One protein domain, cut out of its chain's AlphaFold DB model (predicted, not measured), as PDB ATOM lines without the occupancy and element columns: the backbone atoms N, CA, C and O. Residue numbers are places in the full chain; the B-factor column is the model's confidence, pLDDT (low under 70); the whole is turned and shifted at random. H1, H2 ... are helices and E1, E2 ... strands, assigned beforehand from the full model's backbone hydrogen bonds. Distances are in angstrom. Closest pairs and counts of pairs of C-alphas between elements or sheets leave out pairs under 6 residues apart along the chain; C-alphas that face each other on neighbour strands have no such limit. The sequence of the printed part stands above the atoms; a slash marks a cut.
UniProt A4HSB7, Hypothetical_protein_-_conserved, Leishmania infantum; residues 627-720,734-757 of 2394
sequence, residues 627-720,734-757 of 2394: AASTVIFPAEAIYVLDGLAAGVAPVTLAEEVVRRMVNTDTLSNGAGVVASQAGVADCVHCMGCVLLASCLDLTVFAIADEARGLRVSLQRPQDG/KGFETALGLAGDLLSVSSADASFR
ATOM      1  N   ALA A 627     134.483  93.827 125.223       43.61
ATOM      2  CA  ALA A 627     134.706  92.579 125.957       43.61
ATOM      3  C   ALA A 627     134.600  91.305 125.087       43.61
ATOM      4  O   ALA A 627     134.957  90.218 125.539       43.61
ATOM      5  N   ALA A 628     134.070  91.405 123.860       35.98
ATOM      6  CA  ALA A 628     133.702  90.254 123.026       35.98
ATOM      7  C   ALA A 628     134.714  89.951 121.899       35.98
ATOM      8  O   ALA A 628     135.235  90.857 121.253       35.98
ATOM      9  N   SER A 629     134.953  88.662 121.618       35.97
ATOM     10  CA  SER A 629     135.882  88.182 120.577       35.97
ATOM     11  C   SER A 629     135.172  87.678 119.312       35.97
ATOM     12  O   SER A 629     134.115  87.055 119.405       35.97
ATOM     13  N   THR A 630     135.782  87.870 118.139       37.11
ATOM     14  CA  THR A 630     135.148  87.682 116.820       37.11
ATOM     15  C   THR A 630     135.753  86.562 115.962       37.11
ATOM     16  O   THR A 630     136.940  86.250 116.044       37.11
ATOM     17  N   VAL A 631     134.933  86.005 115.061       43.98
ATOM     18  CA  VAL A 631     135.393  85.326 113.834       43.98
ATOM     19  C   VAL A 631     135.365  86.357 112.704       43.98
ATOM     20  O   VAL A 631     134.384  87.083 112.555       43.98
ATOM     21  N   ILE A 632     136.451  86.460 111.936       54.24
ATOM     22  CA  ILE A 632     136.771  87.677 111.172       54.24
ATOM     23  C   ILE A 632     136.155  87.685 109.759       54.24
ATOM     24  O   ILE A 632     136.873  87.697 108.760       54.24
ATOM     25  N   PHE A 633     134.828  87.754 109.674       59.84
ATOM     26  CA  PHE A 633     134.187  88.563 108.629       59.84
ATOM     27  C   PHE A 633     134.052  90.004 109.158       59.84
ATOM     28  O   PHE A 633     133.951  90.176 110.377       59.84
ATOM     29  N   PRO A 634     134.034  91.049 108.307       68.88
ATOM     30  CA  PRO A 634     133.603  92.369 108.759       68.88
ATOM     31  C   PRO A 634     132.159  92.273 109.280       68.88
ATOM     32  O   PRO A 634     131.320  91.582 108.690       68.88
ATOM     33  N   ALA A 635     131.865  92.934 110.404       70.94
ATOM     34  CA  ALA A 635     130.568  92.837 111.084       70.94
ATOM     35  C   ALA A 635     129.407  93.307 110.185       70.94
ATOM     36  O   ALA A 635     128.260  92.887 110.331       70.94
ATOM     37  N   GLU A 636     129.738  94.142 109.210       80.06
ATOM     38  CA  GLU A 636     128.891  94.724 108.186       80.06
ATOM     39  C   GLU A 636     128.470  93.687 107.135       80.06
ATOM     40  O   GLU A 636     127.296  93.644 106.758       80.06
ATOM     41  N   ALA A 637     129.376  92.785 106.738       79.48
ATOM     42  CA  ALA A 637     129.050  91.668 105.851       79.48
ATOM     43  C   ALA A 637     128.206  90.609 106.570       79.48
ATOM     44  O   ALA A 637     127.237  90.110 105.995       79.48
ATOM     45  N   ILE A 638     128.508  90.329 107.847       78.35
ATOM     46  CA  ILE A 638     127.650  89.486 108.695       78.35
ATOM     47  C   ILE A 638     126.248  90.101 108.766       78.35
ATOM     48  O   ILE A 638     125.274  89.422 108.471       78.35
ATOM     49  N   TYR A 639     126.129  91.401 109.057       85.77
ATOM     50  CA  TYR A 639     124.842  92.099 109.139       85.77
ATOM     51  C   TYR A 639     124.017  92.032 107.841       85.77
ATOM     52  O   TYR A 639     122.790  91.894 107.898       85.77
ATOM     53  N   VAL A 640     124.663  92.101 106.670       86.14
ATOM     54  CA  VAL A 640     123.972  91.953 105.380       86.14
ATOM     55  C   VAL A 640     123.585  90.496 105.097       86.14
ATOM     56  O   VAL A 640     122.460  90.268 104.658       86.14
ATOM     57  N   LEU A 641     124.423  89.500 105.405       84.64
ATOM     58  CA  LEU A 641     124.081  88.084 105.195       84.64
ATOM     59  C   LEU A 641     123.060  87.546 106.208       84.64
ATOM     60  O   LEU A 641     122.039  86.999 105.790       84.64
ATOM     61  N   ASP A 642     123.273  87.759 107.512       83.15
ATOM     62  CA  ASP A 642     122.283  87.469 108.561       83.15
ATOM     63  C   ASP A 642     120.975  88.174 108.237       83.15
ATOM     64  O   ASP A 642     119.897  87.595 108.333       83.15
ATOM     65  N   GLY A 643     121.061  89.429 107.801       83.96
ATOM     66  CA  GLY A 643     119.907  90.175 107.362       83.96
ATOM     67  C   GLY A 643     119.200  89.520 106.172       83.96
ATOM     68  O   GLY A 643     117.986  89.357 106.236       83.96
ATOM     69  N   LEU A 644     119.899  89.144 105.102       85.07
ATOM     70  CA  LEU A 644     119.274  88.516 103.933       85.07
ATOM     71  C   LEU A 644     118.675  87.139 104.271       85.07
ATOM     72  O   LEU A 644     117.647  86.767 103.711       85.07
ATOM     73  N   ALA A 645     119.254  86.414 105.234       78.76
ATOM     74  CA  ALA A 645     118.738  85.136 105.721       78.76
ATOM     75  C   ALA A 645     117.586  85.282 106.743       78.76
ATOM     76  O   ALA A 645     116.721  84.405 106.821       78.76
ATOM     77  N   ALA A 646     117.547  86.379 107.515       79.09
ATOM     78  CA  ALA A 646     116.622  86.617 108.635       79.09
ATOM     79  C   ALA A 646     115.649  87.819 108.458       79.09
ATOM     80  O   ALA A 646     114.909  88.193 109.370       79.09
ATOM     81  N   GLY A 647     115.615  88.452 107.284       74.04
ATOM     82  CA  GLY A 647     115.128  89.818 107.033       74.04
ATOM     83  C   GLY A 647     113.902  90.323 107.809       74.04
ATOM     84  O   GLY A 647     112.752  89.955 107.554       74.04
ATOM     85  N   VAL A 648     114.130  91.259 108.727       82.81
ATOM     86  CA  VAL A 648     113.132  91.717 109.708       82.81
ATOM     87  C   VAL A 648     111.876  92.342 109.064       82.81
ATOM     88  O   VAL A 648     110.762  92.140 109.563       82.81
ATOM     89  N   ALA A 649     111.995  93.060 107.940       80.98
ATOM     90  CA  ALA A 649     110.874  93.745 107.273       80.98
ATOM     91  C   ALA A 649     111.238  94.224 105.843       80.98
ATOM     92  O   ALA A 649     111.954  95.212 105.751       80.98
ATOM     93  N   PRO A 650     110.722  93.646 104.734       82.77
ATOM     94  CA  PRO A 650     111.230  93.796 103.358       82.77
ATOM     95  C   PRO A 650     111.865  95.128 102.905       82.77
ATOM     96  O   PRO A 650     112.872  95.111 102.211       82.77
ATOM     97  N   VAL A 651     111.351  96.279 103.349       85.40
ATOM     98  CA  VAL A 651     111.927  97.611 103.119       85.40
ATOM     99  C   VAL A 651     112.043  98.409 104.458       85.40
ATOM    100  O   VAL A 651     111.296  99.353 104.701       85.40
ATOM    101  N   THR A 652     112.899  97.962 105.412       84.98
ATOM    102  CA  THR A 652     113.667  98.800 106.422       84.98
ATOM    103  C   THR A 652     115.250  98.603 106.700       84.98
ATOM    104  O   THR A 652     115.743  99.266 107.593       84.98
ATOM    105  N   LEU A 653     116.116  97.790 106.013       87.64
ATOM    106  CA  LEU A 653     117.610  97.648 106.155       87.64
ATOM    107  C   LEU A 653     118.522  98.434 105.194       87.64
ATOM    108  O   LEU A 653     119.522  98.931 105.658       87.64
ATOM    109  N   ALA A 654     118.316  98.541 103.880       87.26
ATOM    110  CA  ALA A 654     119.207  99.367 103.043       87.26
ATOM    111  C   ALA A 654     119.253 100.852 103.499       87.26
ATOM    112  O   ALA A 654     120.249 101.529 103.278       87.26
ATOM    113  N   GLU A 655     118.247 101.327 104.250       87.08
ATOM    114  CA  GLU A 655     118.363 102.542 105.077       87.08
ATOM    115  C   GLU A 655     119.339 102.385 106.250       87.08
ATOM    116  O   GLU A 655     120.086 103.311 106.519       87.08
ATOM    117  N   GLU A 656     119.380 101.243 106.929       84.62
ATOM    118  CA  GLU A 656     120.410 100.895 107.916       84.62
ATOM    119  C   GLU A 656     121.809 100.746 107.295       84.62
ATOM    120  O   GLU A 656     122.754 101.232 107.891       84.62
ATOM    121  N   VAL A 657     121.972 100.152 106.107       85.68
ATOM    122  CA  VAL A 657     123.259 100.124 105.376       85.68
ATOM    123  C   VAL A 657     123.683 101.546 105.009       85.68
ATOM    124  O   VAL A 657     124.808 101.923 105.304       85.68
ATOM    125  N   VAL A 658     122.779 102.394 104.505       83.79
ATOM    126  CA  VAL A 658     123.084 103.824 104.312       83.79
ATOM    127  C   VAL A 658     123.396 104.536 105.638       83.79
ATOM    128  O   VAL A 658     124.302 105.356 105.675       83.79
ATOM    129  N   ARG A 659     122.707 104.224 106.745       80.57
ATOM    130  CA  ARG A 659     122.973 104.814 108.078       80.57
ATOM    131  C   ARG A 659     124.274 104.336 108.724       80.57
ATOM    132  O   ARG A 659     124.788 105.042 109.583       80.57
ATOM    133  N   ARG A 660     124.738 103.123 108.402       80.69
ATOM    134  CA  ARG A 660     125.851 102.439 109.085       80.69
ATOM    135  C   ARG A 660     127.139 102.433 108.274       80.69
ATOM    136  O   ARG A 660     128.190 102.534 108.884       80.69
ATOM    137  N   MET A 661     127.049 102.290 106.951       85.19
ATOM    138  CA  MET A 661     128.152 101.904 106.052       85.19
ATOM    139  C   MET A 661     128.459 102.947 104.967       85.19
ATOM    140  O   MET A 661     129.461 102.820 104.264       85.19
ATOM    141  N   VAL A 662     127.606 103.964 104.801       80.97
ATOM    142  CA  VAL A 662     127.773 105.028 103.800       80.97
ATOM    143  C   VAL A 662     128.024 106.357 104.508       80.97
ATOM    144  O   VAL A 662     127.164 106.863 105.228       80.97
ATOM    145  N   ASN A 663     129.196 106.939 104.273       76.70
ATOM    146  CA  ASN A 663     129.551 108.272 104.744       76.70
ATOM    147  C   ASN A 663     129.148 109.334 103.710       76.70
ATOM    148  O   ASN A 663     129.125 109.091 102.503       76.70
ATOM    149  N   THR A 664     128.852 110.544 104.190       70.03
ATOM    150  CA  THR A 664     128.571 111.710 103.340       70.03
ATOM    151  C   THR A 664     129.516 112.851 103.700       70.03
ATOM    152  O   THR A 664     129.164 113.736 104.484       70.03
ATOM    153  N   ASP A 665     130.718 112.821 103.137       64.46
ATOM    154  CA  ASP A 665     131.785 113.766 103.444       64.46
ATOM    155  C   ASP A 665     131.730 114.952 102.475       64.46
ATOM    156  O   ASP A 665     131.782 114.791 101.255       64.46
ATOM    157  N   THR A 666     131.615 116.177 102.994       56.42
ATOM    158  CA  THR A 666     131.690 117.377 102.150       56.42
ATOM    159  C   THR A 666     133.151 117.721 101.873       56.42
ATOM    160  O   THR A 666     133.856 118.197 102.765       56.42
ATOM    161  N   LEU A 667     133.586 117.532 100.626       50.73
ATOM    162  CA  LEU A 667     134.873 118.022 100.136       50.73
ATOM    163  C   LEU A 667     134.990 119.545 100.299       50.73
ATOM    164  O   LEU A 667     134.000 120.277 100.356       50.73
ATOM    165  N   SER A 668     136.228 120.038 100.265       43.97
ATOM    166  CA  SER A 668     136.584 121.464 100.320       43.97
ATOM    167  C   SER A 668     135.892 122.347  99.269       43.97
ATOM    168  O   SER A 668     135.724 123.542  99.492       43.97
ATOM    169  N   ASN A 669     135.452 121.771  98.145       41.69
ATOM    170  CA  ASN A 669     134.701 122.450  97.082       41.69
ATOM    171  C   ASN A 669     133.170 122.490  97.314       41.69
ATOM    172  O   ASN A 669     132.431 122.952  96.444       41.69
ATOM    173  N   GLY A 670     132.689 121.989  98.456       42.50
ATOM    174  CA  GLY A 670     131.272 121.916  98.820       42.50
ATOM    175  C   GLY A 670     130.513 120.708  98.260       42.50
ATOM    176  O   GLY A 670     129.338 120.544  98.584       42.50
ATOM    177  N   ALA A 671     131.147 119.847  97.456       45.95
ATOM    178  CA  ALA A 671     130.527 118.610  96.995       45.95
ATOM    179  C   ALA A 671     130.459 117.588  98.137       45.95
ATOM    180  O   ALA A 671     131.489 117.193  98.683       45.95
ATOM    181  N   GLY A 672     129.252 117.126  98.467       54.08
ATOM    182  CA  GLY A 672     129.077 115.921  99.272       54.08
ATOM    183  C   GLY A 672     129.475 114.695  98.456       54.08
ATOM    184  O   GLY A 672     128.743 114.311  97.545       54.08
ATOM    185  N   VAL A 673     130.616 114.092  98.776       59.36
ATOM    186  CA  VAL A 673     130.971 112.755  98.298       59.36
ATOM    187  C   VAL A 673     130.212 111.746  99.146       59.36
ATOM    188  O   VAL A 673     130.272 111.774 100.374       59.36
ATOM    189  N   VAL A 674     129.478 110.863  98.475       69.46
ATOM    190  CA  VAL A 674     128.810 109.726  99.101       69.46
ATOM    191  C   VAL A 674     129.717 108.517  98.892       69.46
ATOM    192  O   VAL A 674     129.708 107.905  97.824       69.46
ATOM    193  N   ALA A 675     130.544 108.229  99.894       73.48
ATOM    194  CA  ALA A 675     131.506 107.134  99.878       73.48
ATOM    195  C   ALA A 675     131.045 106.005 100.799       73.48
ATOM    196  O   ALA A 675     130.393 106.234 101.819       73.48
ATOM    197  N   SER A 676     131.414 104.772 100.471       78.52
ATOM    198  CA  SER A 676     131.387 103.697 101.456       78.52
ATOM    199  C   SER A 676     132.449 103.976 102.516       78.52
ATOM    200  O   SER A 676     133.492 104.562 102.221       78.52
ATOM    201  N   GLN A 677     132.234 103.508 103.740       78.74
ATOM    202  CA  GLN A 677     133.346 103.370 104.680       78.74
ATOM    203  C   GLN A 677     134.381 102.373 104.116       78.74
ATOM    204  O   GLN A 677     134.099 101.602 103.191       78.74
ATOM    205  N   ALA A 678     135.604 102.401 104.643       71.35
ATOM    206  CA  ALA A 678     136.666 101.518 104.169       71.35
ATOM    207  C   ALA A 678     136.289 100.040 104.394       71.35
ATOM    208  O   ALA A 678     135.957  99.652 105.512       71.35
ATOM    209  N   GLY A 679     136.345  99.222 103.337       73.61
ATOM    210  CA  GLY A 679     136.089  97.778 103.408       73.61
ATOM    211  C   GLY A 679     134.615  97.348 103.480       73.61
ATOM    212  O   GLY A 679     134.354  96.181 103.755       73.61
ATOM    213  N   VAL A 680     133.649  98.249 103.245       81.25
ATOM    214  CA  VAL A 680     132.203  97.915 103.290       81.25
ATOM    215  C   VAL A 680     131.444  98.224 101.992       81.25
ATOM    216  O   VAL A 680     130.225  98.046 101.938       81.25
ATOM    217  N   ALA A 681     132.137  98.656 100.931       78.76
ATOM    218  CA  ALA A 681     131.528  98.926  99.624       78.76
ATOM    219  C   ALA A 681     130.772  97.716  99.077       78.76
ATOM    220  O   ALA A 681     129.640  97.839  98.624       78.76
ATOM    221  N   ASP A 682     131.357  96.532  99.223       80.28
ATOM    222  CA  ASP A 682     130.771  95.268  98.796       80.28
ATOM    223  C   ASP A 682     129.376  95.051  99.404       80.28
ATOM    224  O   ASP A 682     128.442  94.648  98.718       80.28
ATOM    225  N   CYS A 683     129.189  95.407 100.679       85.08
ATOM    226  CA  CYS A 683     127.904  95.320 101.378       85.08
ATOM    227  C   CYS A 683     126.874  96.317 100.813       85.08
ATOM    228  O   CYS A 683     125.693  95.992 100.659       85.08
ATOM    229  N   VAL A 684     127.338  97.523 100.477       85.94
ATOM    230  CA  VAL A 684     126.561  98.609  99.861       85.94
ATOM    231  C   VAL A 684     126.126  98.212  98.441       85.94
ATOM    232  O   VAL A 684     124.932  98.208  98.140       85.94
ATOM    233  N   HIS A 685     127.060  97.805  97.580       86.44
ATOM    234  CA  HIS A 685     126.817  97.444  96.177       86.44
ATOM    235  C   HIS A 685     126.062  96.119  96.019       86.44
ATOM    236  O   HIS A 685     125.176  96.031  95.168       86.44
ATOM    237  N   CYS A 686     126.317  95.129  96.885       86.55
ATOM    238  CA  CYS A 686     125.519  93.902  96.976       86.55
ATOM    239  C   CYS A 686     124.039  94.236  97.209       86.55
ATOM    240  O   CYS A 686     123.167  93.742  96.491       86.55
ATOM    241  N   MET A 687     123.742  95.139  98.150       88.49
ATOM    242  CA  MET A 687     122.363  95.571  98.377       88.49
ATOM    243  C   MET A 687     121.788  96.452  97.275       88.49
ATOM    244  O   MET A 687     120.581  96.405  97.032       88.49
ATOM    245  N   GLY A 688     122.640  97.163  96.544       88.37
ATOM    246  CA  GLY A 688     122.268  97.797  95.289       88.37
ATOM    247  C   GLY A 688     121.722  96.789  94.264       88.37
ATOM    248  O   GLY A 688     120.603  96.928  93.765       88.37
ATOM    249  N   CYS A 689     122.474  95.712  94.018       86.36
ATOM    250  CA  CYS A 689     122.096  94.650  93.081       86.36
ATOM    251  C   CYS A 689     120.860  93.847  93.537       86.36
ATOM    252  O   CYS A 689     120.010  93.525  92.710       86.36
ATOM    253  N   VAL A 690     120.718  93.549  94.836       87.59
ATOM    254  CA  VAL A 690     119.544  92.831  95.383       87.59
ATOM    255  C   VAL A 690     118.242  93.625  95.208       87.59
ATOM    256  O   VAL A 690     117.195  93.043  94.904       87.59
ATOM    257  N   LEU A 691     118.291  94.950  95.382       88.98
ATOM    258  CA  LEU A 691     117.132  95.810  95.147       88.98
ATOM    259  C   LEU A 691     116.761  95.850  93.658       88.98
ATOM    260  O   LEU A 691     115.594  95.644  93.333       88.98
ATOM    261  N   LEU A 692     117.742  96.008  92.756       87.36
ATOM    262  CA  LEU A 692     117.505  95.939  91.308       87.36
ATOM    263  C   LEU A 692     116.880  94.600  90.893       87.36
ATOM    264  O   LEU A 692     115.901  94.588  90.151       87.36
ATOM    265  N   ALA A 693     117.429  93.483  91.377       85.92
ATOM    266  CA  ALA A 693     116.931  92.146  91.069       85.92
ATOM    267  C   ALA A 693     115.463  91.980  91.500       85.92
ATOM    268  O   ALA A 693     114.646  91.479  90.730       85.92
ATOM    269  N   SER A 694     115.101  92.504  92.676       86.78
ATOM    270  CA  SER A 694     113.707  92.543  93.139       86.78
ATOM    271  C   SER A 694     112.802  93.398  92.242       86.78
ATOM    272  O   SER A 694     111.656  93.030  92.019       86.78
ATOM    273  N   CYS A 695     113.303  94.505  91.687       84.38
ATOM    274  CA  CYS A 695     112.581  95.350  90.724       84.38
ATOM    275  C   CYS A 695     112.479  94.761  89.305       84.38
ATOM    276  O   CYS A 695     111.919  95.410  88.425       84.38
ATOM    277  N   LEU A 696     113.019  93.566  89.062       82.13
ATOM    278  CA  LEU A 696     112.993  92.883  87.763       82.13
ATOM    279  C   LEU A 696     112.536  91.419  87.881       82.13
ATOM    280  O   LEU A 696     112.735  90.639  86.953       82.13
ATOM    281  N   ASP A 697     111.964  91.047  89.032       80.65
ATOM    282  CA  ASP A 697     111.565  89.683  89.404       80.65
ATOM    283  C   ASP A 697     112.680  88.617  89.239       80.65
ATOM    284  O   ASP A 697     112.423  87.421  89.081       80.65
ATOM    285  N   LEU A 698     113.950  89.033  89.339       83.51
ATOM    286  CA  LEU A 698     115.121  88.159  89.262       83.51
ATOM    287  C   LEU A 698     115.455  87.559  90.638       83.51
ATOM    288  O   LEU A 698     115.598  88.269  91.632       83.51
ATOM    289  N   THR A 699     115.655  86.238  90.686       83.04
ATOM    290  CA  THR A 699     116.213  85.549  91.864       83.04
ATOM    291  C   THR A 699     117.735  85.625  91.830       83.04
ATOM    292  O   THR A 699     118.337  85.275  90.817       83.04
ATOM    293  N   VAL A 700     118.363  86.041  92.931       86.44
ATOM    294  CA  VAL A 700     119.824  86.190  93.040       86.44
ATOM    295  C   VAL A 700     120.374  85.536  94.306       86.44
ATOM    296  O   VAL A 700     119.660  85.334  95.282       86.44
ATOM    297  N   PHE A 701     121.666  85.235  94.315       85.00
ATOM    298  CA  PHE A 701     122.418  84.776  95.477       85.00
ATOM    299  C   PHE A 701     123.374  85.886  95.913       85.00
ATOM    300  O   PHE A 701     124.178  86.349  95.104       85.00
ATOM    301  N   ALA A 702     123.298  86.297  97.179       86.61
ATOM    302  CA  ALA A 702     124.337  87.096  97.821       86.61
ATOM    303  C   ALA A 702     125.405  86.146  98.379       86.61
ATOM    304  O   ALA A 702     125.063  85.155  99.022       86.61
ATOM    305  N   ILE A 703     126.679  86.410  98.103       79.94
ATOM    306  CA  ILE A 703     127.793  85.479  98.321       79.94
ATOM    307  C   ILE A 703     128.905  86.207  99.072       79.94
ATOM    308  O   ILE A 703     129.336  87.261  98.608       79.94
ATOM    309  N   ALA A 704     129.400  85.640 100.177       77.72
ATOM    310  CA  ALA A 704     130.714  86.002 100.705       77.72
ATOM    311  C   ALA A 704     131.813  85.290  99.909       77.72
ATOM    312  O   ALA A 704     131.882  84.060  99.886       77.72
ATOM    313  N   ASP A 705     132.646  86.098  99.270       67.41
ATOM    314  CA  ASP A 705     133.850  85.731  98.531       67.41
ATOM    315  C   ASP A 705     135.004  85.354  99.486       67.41
ATOM    316  O   ASP A 705     134.988  85.715 100.666       67.41
ATOM    317  N   GLU A 706     136.049  84.686  98.989       58.93
ATOM    318  CA  GLU A 706     137.241  84.332  99.785       58.93
ATOM    319  C   GLU A 706     137.963  85.579 100.321       58.93
ATOM    320  O   GLU A 706     138.469  85.593 101.446       58.93
ATOM    321  N   ALA A 707     137.908  86.676  99.557       61.98
ATOM    322  CA  ALA A 707     138.358  88.010  99.959       61.98
ATOM    323  C   ALA A 707     137.520  88.646 101.095       61.98
ATOM    324  O   ALA A 707     137.801  89.769 101.505       61.98
ATOM    325  N   ARG A 708     136.501  87.939 101.618       63.28
ATOM    326  CA  ARG A 708     135.519  88.366 102.642       63.28
ATOM    327  C   ARG A 708     134.538  89.454 102.190       63.28
ATOM    328  O   ARG A 708     133.733  89.917 102.998       63.28
ATOM    329  N   GLY A 709     134.581  89.812 100.911       71.44
ATOM    330  CA  GLY A 709     133.652  90.729 100.261       71.44
ATOM    331  C   GLY A 709     132.311  90.091  99.908       71.44
ATOM    332  O   GLY A 709     132.229  88.884  99.689       71.44
ATOM    333  N   LEU A 710     131.253  90.899  99.820       80.50
ATOM    334  CA  LEU A 710     129.931  90.470  99.350       80.50
ATOM    335  C   LEU A 710     129.719  90.748  97.854       80.50
ATOM    336  O   LEU A 710     129.845  91.878  97.389       80.50
ATOM    337  N   ARG A 711     129.317  89.723  97.100       77.46
ATOM    338  CA  ARG A 711     128.953  89.823  95.675       77.46
ATOM    339  C   ARG A 711     127.552  89.262  95.421       77.46
ATOM    340  O   ARG A 711     127.010  88.533  96.248       77.46
ATOM    341  N   VAL A 712     126.976  89.577  94.259       81.72
ATOM    342  CA  VAL A 712     125.661  89.071  93.822       81.72
ATOM    343  C   VAL A 712     125.796  88.320  92.499       81.72
ATOM    344  O   VAL A 712     126.447  88.807  91.581       81.72
ATOM    345  N   SER A 713     125.161  87.150  92.401       78.61
ATOM    346  CA  SER A 713     125.137  86.299  91.203       78.61
ATOM    347  C   SER A 713     123.734  85.742  90.942       78.61
ATOM    348  O   SER A 713     122.938  85.596  91.868       78.61
ATOM    349  N   LEU A 714     123.428  85.379  89.694       78.94
ATOM    350  CA  LEU A 714     122.245  84.566  89.360       78.94
ATOM    351  C   LEU A 714     122.463  83.063  89.591       78.94
ATOM    352  O   LEU A 714     121.499  82.308  89.681       78.94
ATOM    353  N   GLN A 715     123.718  82.616  89.660       77.67
ATOM    354  CA  GLN A 715     124.076  81.221  89.900       77.67
ATOM    355  C   GLN A 715     124.531  81.038  91.345       77.67
ATOM    356  O   GLN A 715     125.269  81.860  91.891       77.67
ATOM    357  N   ARG A 716     124.099  79.934  91.960       74.86
ATOM    358  CA  ARG A 716     124.582  79.527  93.278       74.86
ATOM    359  C   ARG A 716     126.054  79.102  93.151       74.86
ATOM    360  O   ARG A 716     126.339  78.276  92.283       74.86
ATOM    361  N   PRO A 717     126.974  79.612  93.986       68.78
ATOM    362  CA  PRO A 717     128.348  79.131  93.988       68.78
ATOM    363  C   PRO A 717     128.394  77.704  94.556       68.78
ATOM    364  O   PRO A 717     127.513  77.309  95.326       68.78
ATOM    365  N   GLN A 718     129.406  76.927  94.168       61.02
ATOM    366  CA  GLN A 718     129.589  75.569  94.694       61.02
ATOM    367  C   GLN A 718     130.137  75.608  96.131       61.02
ATOM    368  O   GLN A 718     129.610  74.908  96.994       61.02
ATOM    369  N   ASP A 719     131.075  76.522  96.398       58.66
ATOM    370  CA  ASP A 719     131.667  76.788  97.712       58.66
ATOM    371  C   ASP A 719     131.437  78.244  98.165       58.66
ATOM    372  O   ASP A 719     131.185  79.137  97.355       58.66
ATOM    373  N   GLY A 720     131.526  78.491  99.477       63.04
ATOM    374  CA  GLY A 720     131.351  79.815 100.094       63.04
ATOM    375  C   GLY A 720     130.002  80.027 100.800       63.04
ATOM    376  O   GLY A 720     129.054  79.252 100.660       63.04
ATOM    377  N   LYS A 734     104.321 102.963  94.655       73.76
ATOM    378  CA  LYS A 734     105.056 103.566  95.802       73.76
ATOM    379  C   LYS A 734     105.951 102.579  96.597       73.76
ATOM    380  O   LYS A 734     106.348 102.858  97.717       73.76
ATOM    381  N   GLY A 735     106.182 101.374  96.080       79.00
ATOM    382  CA  GLY A 735     106.920 100.241  96.646       79.00
ATOM    383  C   GLY A 735     107.995  99.742  95.690       79.00
ATOM    384  O   GLY A 735     109.134  99.577  96.102       79.00
ATOM    385  N   PHE A 736     107.612  99.575  94.425       80.92
ATOM    386  CA  PHE A 736     108.516  99.381  93.296       80.92
ATOM    387  C   PHE A 736     109.341 100.646  93.035       80.92
ATOM    388  O   PHE A 736     110.560 100.569  93.027       80.92
ATOM    389  N   GLU A 737     108.644 101.789  92.946       78.71
ATOM    390  CA  GLU A 737     109.097 103.173  93.171       78.71
ATOM    391  C   GLU A 737     109.214 103.425  94.693       78.71
ATOM    392  O   GLU A 737     108.511 104.245  95.292       78.71
ATOM    393  N   THR A 738     109.989 102.548  95.330       80.20
ATOM    394  CA  THR A 738     110.594 102.596  96.672       80.20
ATOM    395  C   THR A 738     111.669 101.476  96.834       80.20
ATOM    396  O   THR A 738     112.204 101.310  97.926       80.20
ATOM    397  N   ALA A 739     112.138 100.834  95.743       83.82
ATOM    398  CA  ALA A 739     113.342  99.983  95.740       83.82
ATOM    399  C   ALA A 739     114.361 100.209  94.590       83.82
ATOM    400  O   ALA A 739     115.564 100.096  94.841       83.82
ATOM    401  N   LEU A 740     113.934 100.588  93.376       82.56
ATOM    402  CA  LEU A 740     114.688 100.725  92.103       82.56
ATOM    403  C   LEU A 740     115.877 101.728  92.105       82.56
ATOM    404  O   LEU A 740     116.503 102.000  91.079       82.56
ATOM    405  N   GLY A 741     116.266 102.257  93.262       80.60
ATOM    406  CA  GLY A 741     117.075 103.466  93.342       80.60
ATOM    407  C   GLY A 741     117.826 103.705  94.653       80.60
ATOM    408  O   GLY A 741     118.765 104.460  94.583       80.60
ATOM    409  N   LEU A 742     117.612 103.022  95.795       83.62
ATOM    410  CA  LEU A 742     118.778 102.648  96.601       83.62
ATOM    411  C   LEU A 742     119.501 101.546  95.859       83.62
ATOM    412  O   LEU A 742     120.709 101.500  95.980       83.62
ATOM    413  N   ALA A 743     118.823 100.772  95.005       85.84
ATOM    414  CA  ALA A 743     119.510 100.075  93.935       85.84
ATOM    415  C   ALA A 743     120.506 101.030  93.238       85.84
ATOM    416  O   ALA A 743     121.712 100.851  93.344       85.84
ATOM    417  N   GLY A 744     120.030 102.125  92.642       81.14
ATOM    418  CA  GLY A 744     120.893 103.043  91.894       81.14
ATOM    419  C   GLY A 744     121.757 104.001  92.725       81.14
ATOM    420  O   GLY A 744     122.820 104.380  92.257       81.14
ATOM    421  N   ASP A 745     121.344 104.394  93.929       80.05
ATOM    422  CA  ASP A 745     122.069 105.310  94.817       80.05
ATOM    423  C   ASP A 745     123.171 104.547  95.555       80.05
ATOM    424  O   ASP A 745     124.291 105.042  95.591       80.05
ATOM    425  N   LEU A 746     122.910 103.322  96.052       84.58
ATOM    426  CA  LEU A 746     123.960 102.427  96.564       84.58
ATOM    427  C   LEU A 746     124.947 102.096  95.443       84.58
ATOM    428  O   LEU A 746     126.145 102.251  95.638       84.58
ATOM    429  N   LEU A 747     124.465 101.725  94.250       82.81
ATOM    430  CA  LEU A 747     125.323 101.507  93.076       82.81
ATOM    431  C   LEU A 747     125.977 102.800  92.540       82.81
ATOM    432  O   LEU A 747     126.810 102.718  91.648       82.81
ATOM    433  N   SER A 748     125.645 103.980  93.075       76.43
ATOM    434  CA  SER A 748     126.358 105.241  92.808       76.43
ATOM    435  C   SER A 748     127.317 105.646  93.931       76.43
ATOM    436  O   SER A 748     128.030 106.638  93.773       76.43
ATOM    437  N   VAL A 749     127.353 104.918  95.054       76.14
ATOM    438  CA  VAL A 749     128.330 105.144  96.128       76.14
ATOM    439  C   VAL A 749     129.716 104.829  95.588       76.14
ATOM    440  O   VAL A 749     129.968 103.714  95.129       76.14
ATOM    441  N   SER A 750     130.622 105.803  95.653       67.88
ATOM    442  CA  SER A 750     131.989 105.625  95.174       67.88
ATOM    443  C   SER A 750     132.795 104.749  96.132       67.88
ATOM    444  O   SER A 750     132.922 105.088  97.311       67.88
ATOM    445  N   SER A 751     133.403 103.692  95.598       70.00
ATOM    446  CA  SER A 751     134.490 102.946  96.233       70.00
ATOM    447  C   SER A 751     135.637 102.727  95.240       70.00
ATOM    448  O   SER A 751     135.522 103.080  94.063       70.00
ATOM    449  N   ALA A 752     136.747 102.167  95.721       62.03
ATOM    450  CA  ALA A 752     137.865 101.715  94.888       62.03
ATOM    451  C   ALA A 752     137.847 100.186  94.664       62.03
ATOM    452  O   ALA A 752     138.798  99.629  94.119       62.03
ATOM    453  N   ASP A 753     136.789  99.511  95.118       62.61
ATOM    454  CA  ASP A 753     136.751  98.059  95.280       62.61
ATOM    455  C   ASP A 753     136.247  97.353  94.011       62.61
ATOM    456  O   ASP A 753     135.345  97.830  93.318       62.61
ATOM    457  N   ALA A 754     136.799  96.173  93.712       56.92
ATOM    458  CA  ALA A 754     136.502  95.413  92.490       56.92
ATOM    459  C   ALA A 754     135.065  94.837  92.420       56.92
ATOM    460  O   ALA A 754     134.686  94.226  91.420       56.92
ATOM    461  N   SER A 755     134.272  95.016  93.478       62.04
ATOM    462  CA  SER A 755     132.833  94.737  93.532       62.04
ATOM    463  C   SER A 755     131.980  95.821  92.863       62.04
ATOM    464  O   SER A 755     130.814  95.566  92.552       62.04
ATOM    465  N   PHE A 756     132.537  97.014  92.623       70.33
ATOM    466  CA  PHE A 756     131.811  98.131  92.033       70.33
ATOM    467  C   PHE A 756     131.332  97.786  90.617       70.33
ATOM    468  O   PHE A 756     132.121  97.493  89.717       70.33
ATOM    469  N   ARG A 757     130.010  97.837  90.413       76.37
ATOM    470  CA  ARG A 757     129.342  97.552  89.134       76.37
ATOM    471  C   ARG A 757     128.805  98.836  88.496       76.37
ATOM    472  O   ARG A 757     127.598  99.071  88.561       76.37
TER     473      ARG A 757
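This is residues 627 to 720 and 734 to 757 of the 2394 residues of the protein "Hypothetical_protein_-_conserved" of Leishmania infantum (UniProt A4HSB7). A 14-residue helix, H3, runs through the middle, with H1, H2 and the short H4 round it and the two-stranded hairpin E3 and E4 packed along one side. A second hairpin, E1 and E2, leads away from H3 and H2 as an arm, its loop at Asn 669 far from the body. The printed part has 118 residues with four named helices and four named strands, in the order H1 H2 E1 E2 H3 E3 E4 H4; each hairpin is an antiparallel sheet of two strands. The class is mixed, helices and strands, though under half of the residues are in named elements. The whole is compact, with a radius of gyration of the C-alphas of 14.5 A and spans of 47 by 43 by 28 A.

H1, residues 635 to 646, begins at C-alpha 635 (130.568, 92.837, 111.084) and is 15.5 A long. H2 is residues 654 to 661, 9.8 A. E1, residues 662 to 666, and E2, residues 672 to 676, measure 13.1 A and 12.6 A. H3, residues 681 to 694, is 20.0 A long and ends at C-alpha 694 (113.707, 92.543, 93.139). E3 is residues 700 to 704, 13.3 A, and E4 residues 710 to 713, 10.3 A. H4, residues 742 to 746, is 5.2 A long and ends at C-alpha 746 (123.960, 102.427, 96.564).

H3 is the hub. It touches H4, the closest C-alphas being those of Gly 688 and Ala 743, 3.8 A apart. With residues 681 to 687 alone it touches H2, closest at the C-alphas of Val 657 and Val 684, 6.6 A, at a shallow tilt of 6 degrees, opposite ways. H1, with residues 636 to 640 alone, only just touches H3, with 3 pairs of C-alphas within 8 A, closest at Ala 637 and Cys 683, 5.9 A. The closest C-alphas of H3 and E4 are those of Asp 682 and Leu 710, 4.9 A apart. In the hairpin E3 and E4, N 703 and O 711 are within hydrogen-bond range at 2.8 A; in the hairpin E1 and E2, N 663 and O 675 are, at 2.8 A. E1 and E3 are apart. In H1, H2, H3 and H4 every O i to N i+4 pair is within hydrogen-bond range.

The C-alphas of Asn 669 and Gln 718, the two farthest apart, are 47.2 A apart. Residues 721 to 733 are not printed, and C-alphas 720 and 734 are 35.7 A apart across this cut. Of the links that are printed whole, H1 to H2 is short and the others are tight. The mean pLDDT of the printed part is 74.5; 31 residues are under 70, among them 627 to 634 and 665 to 674.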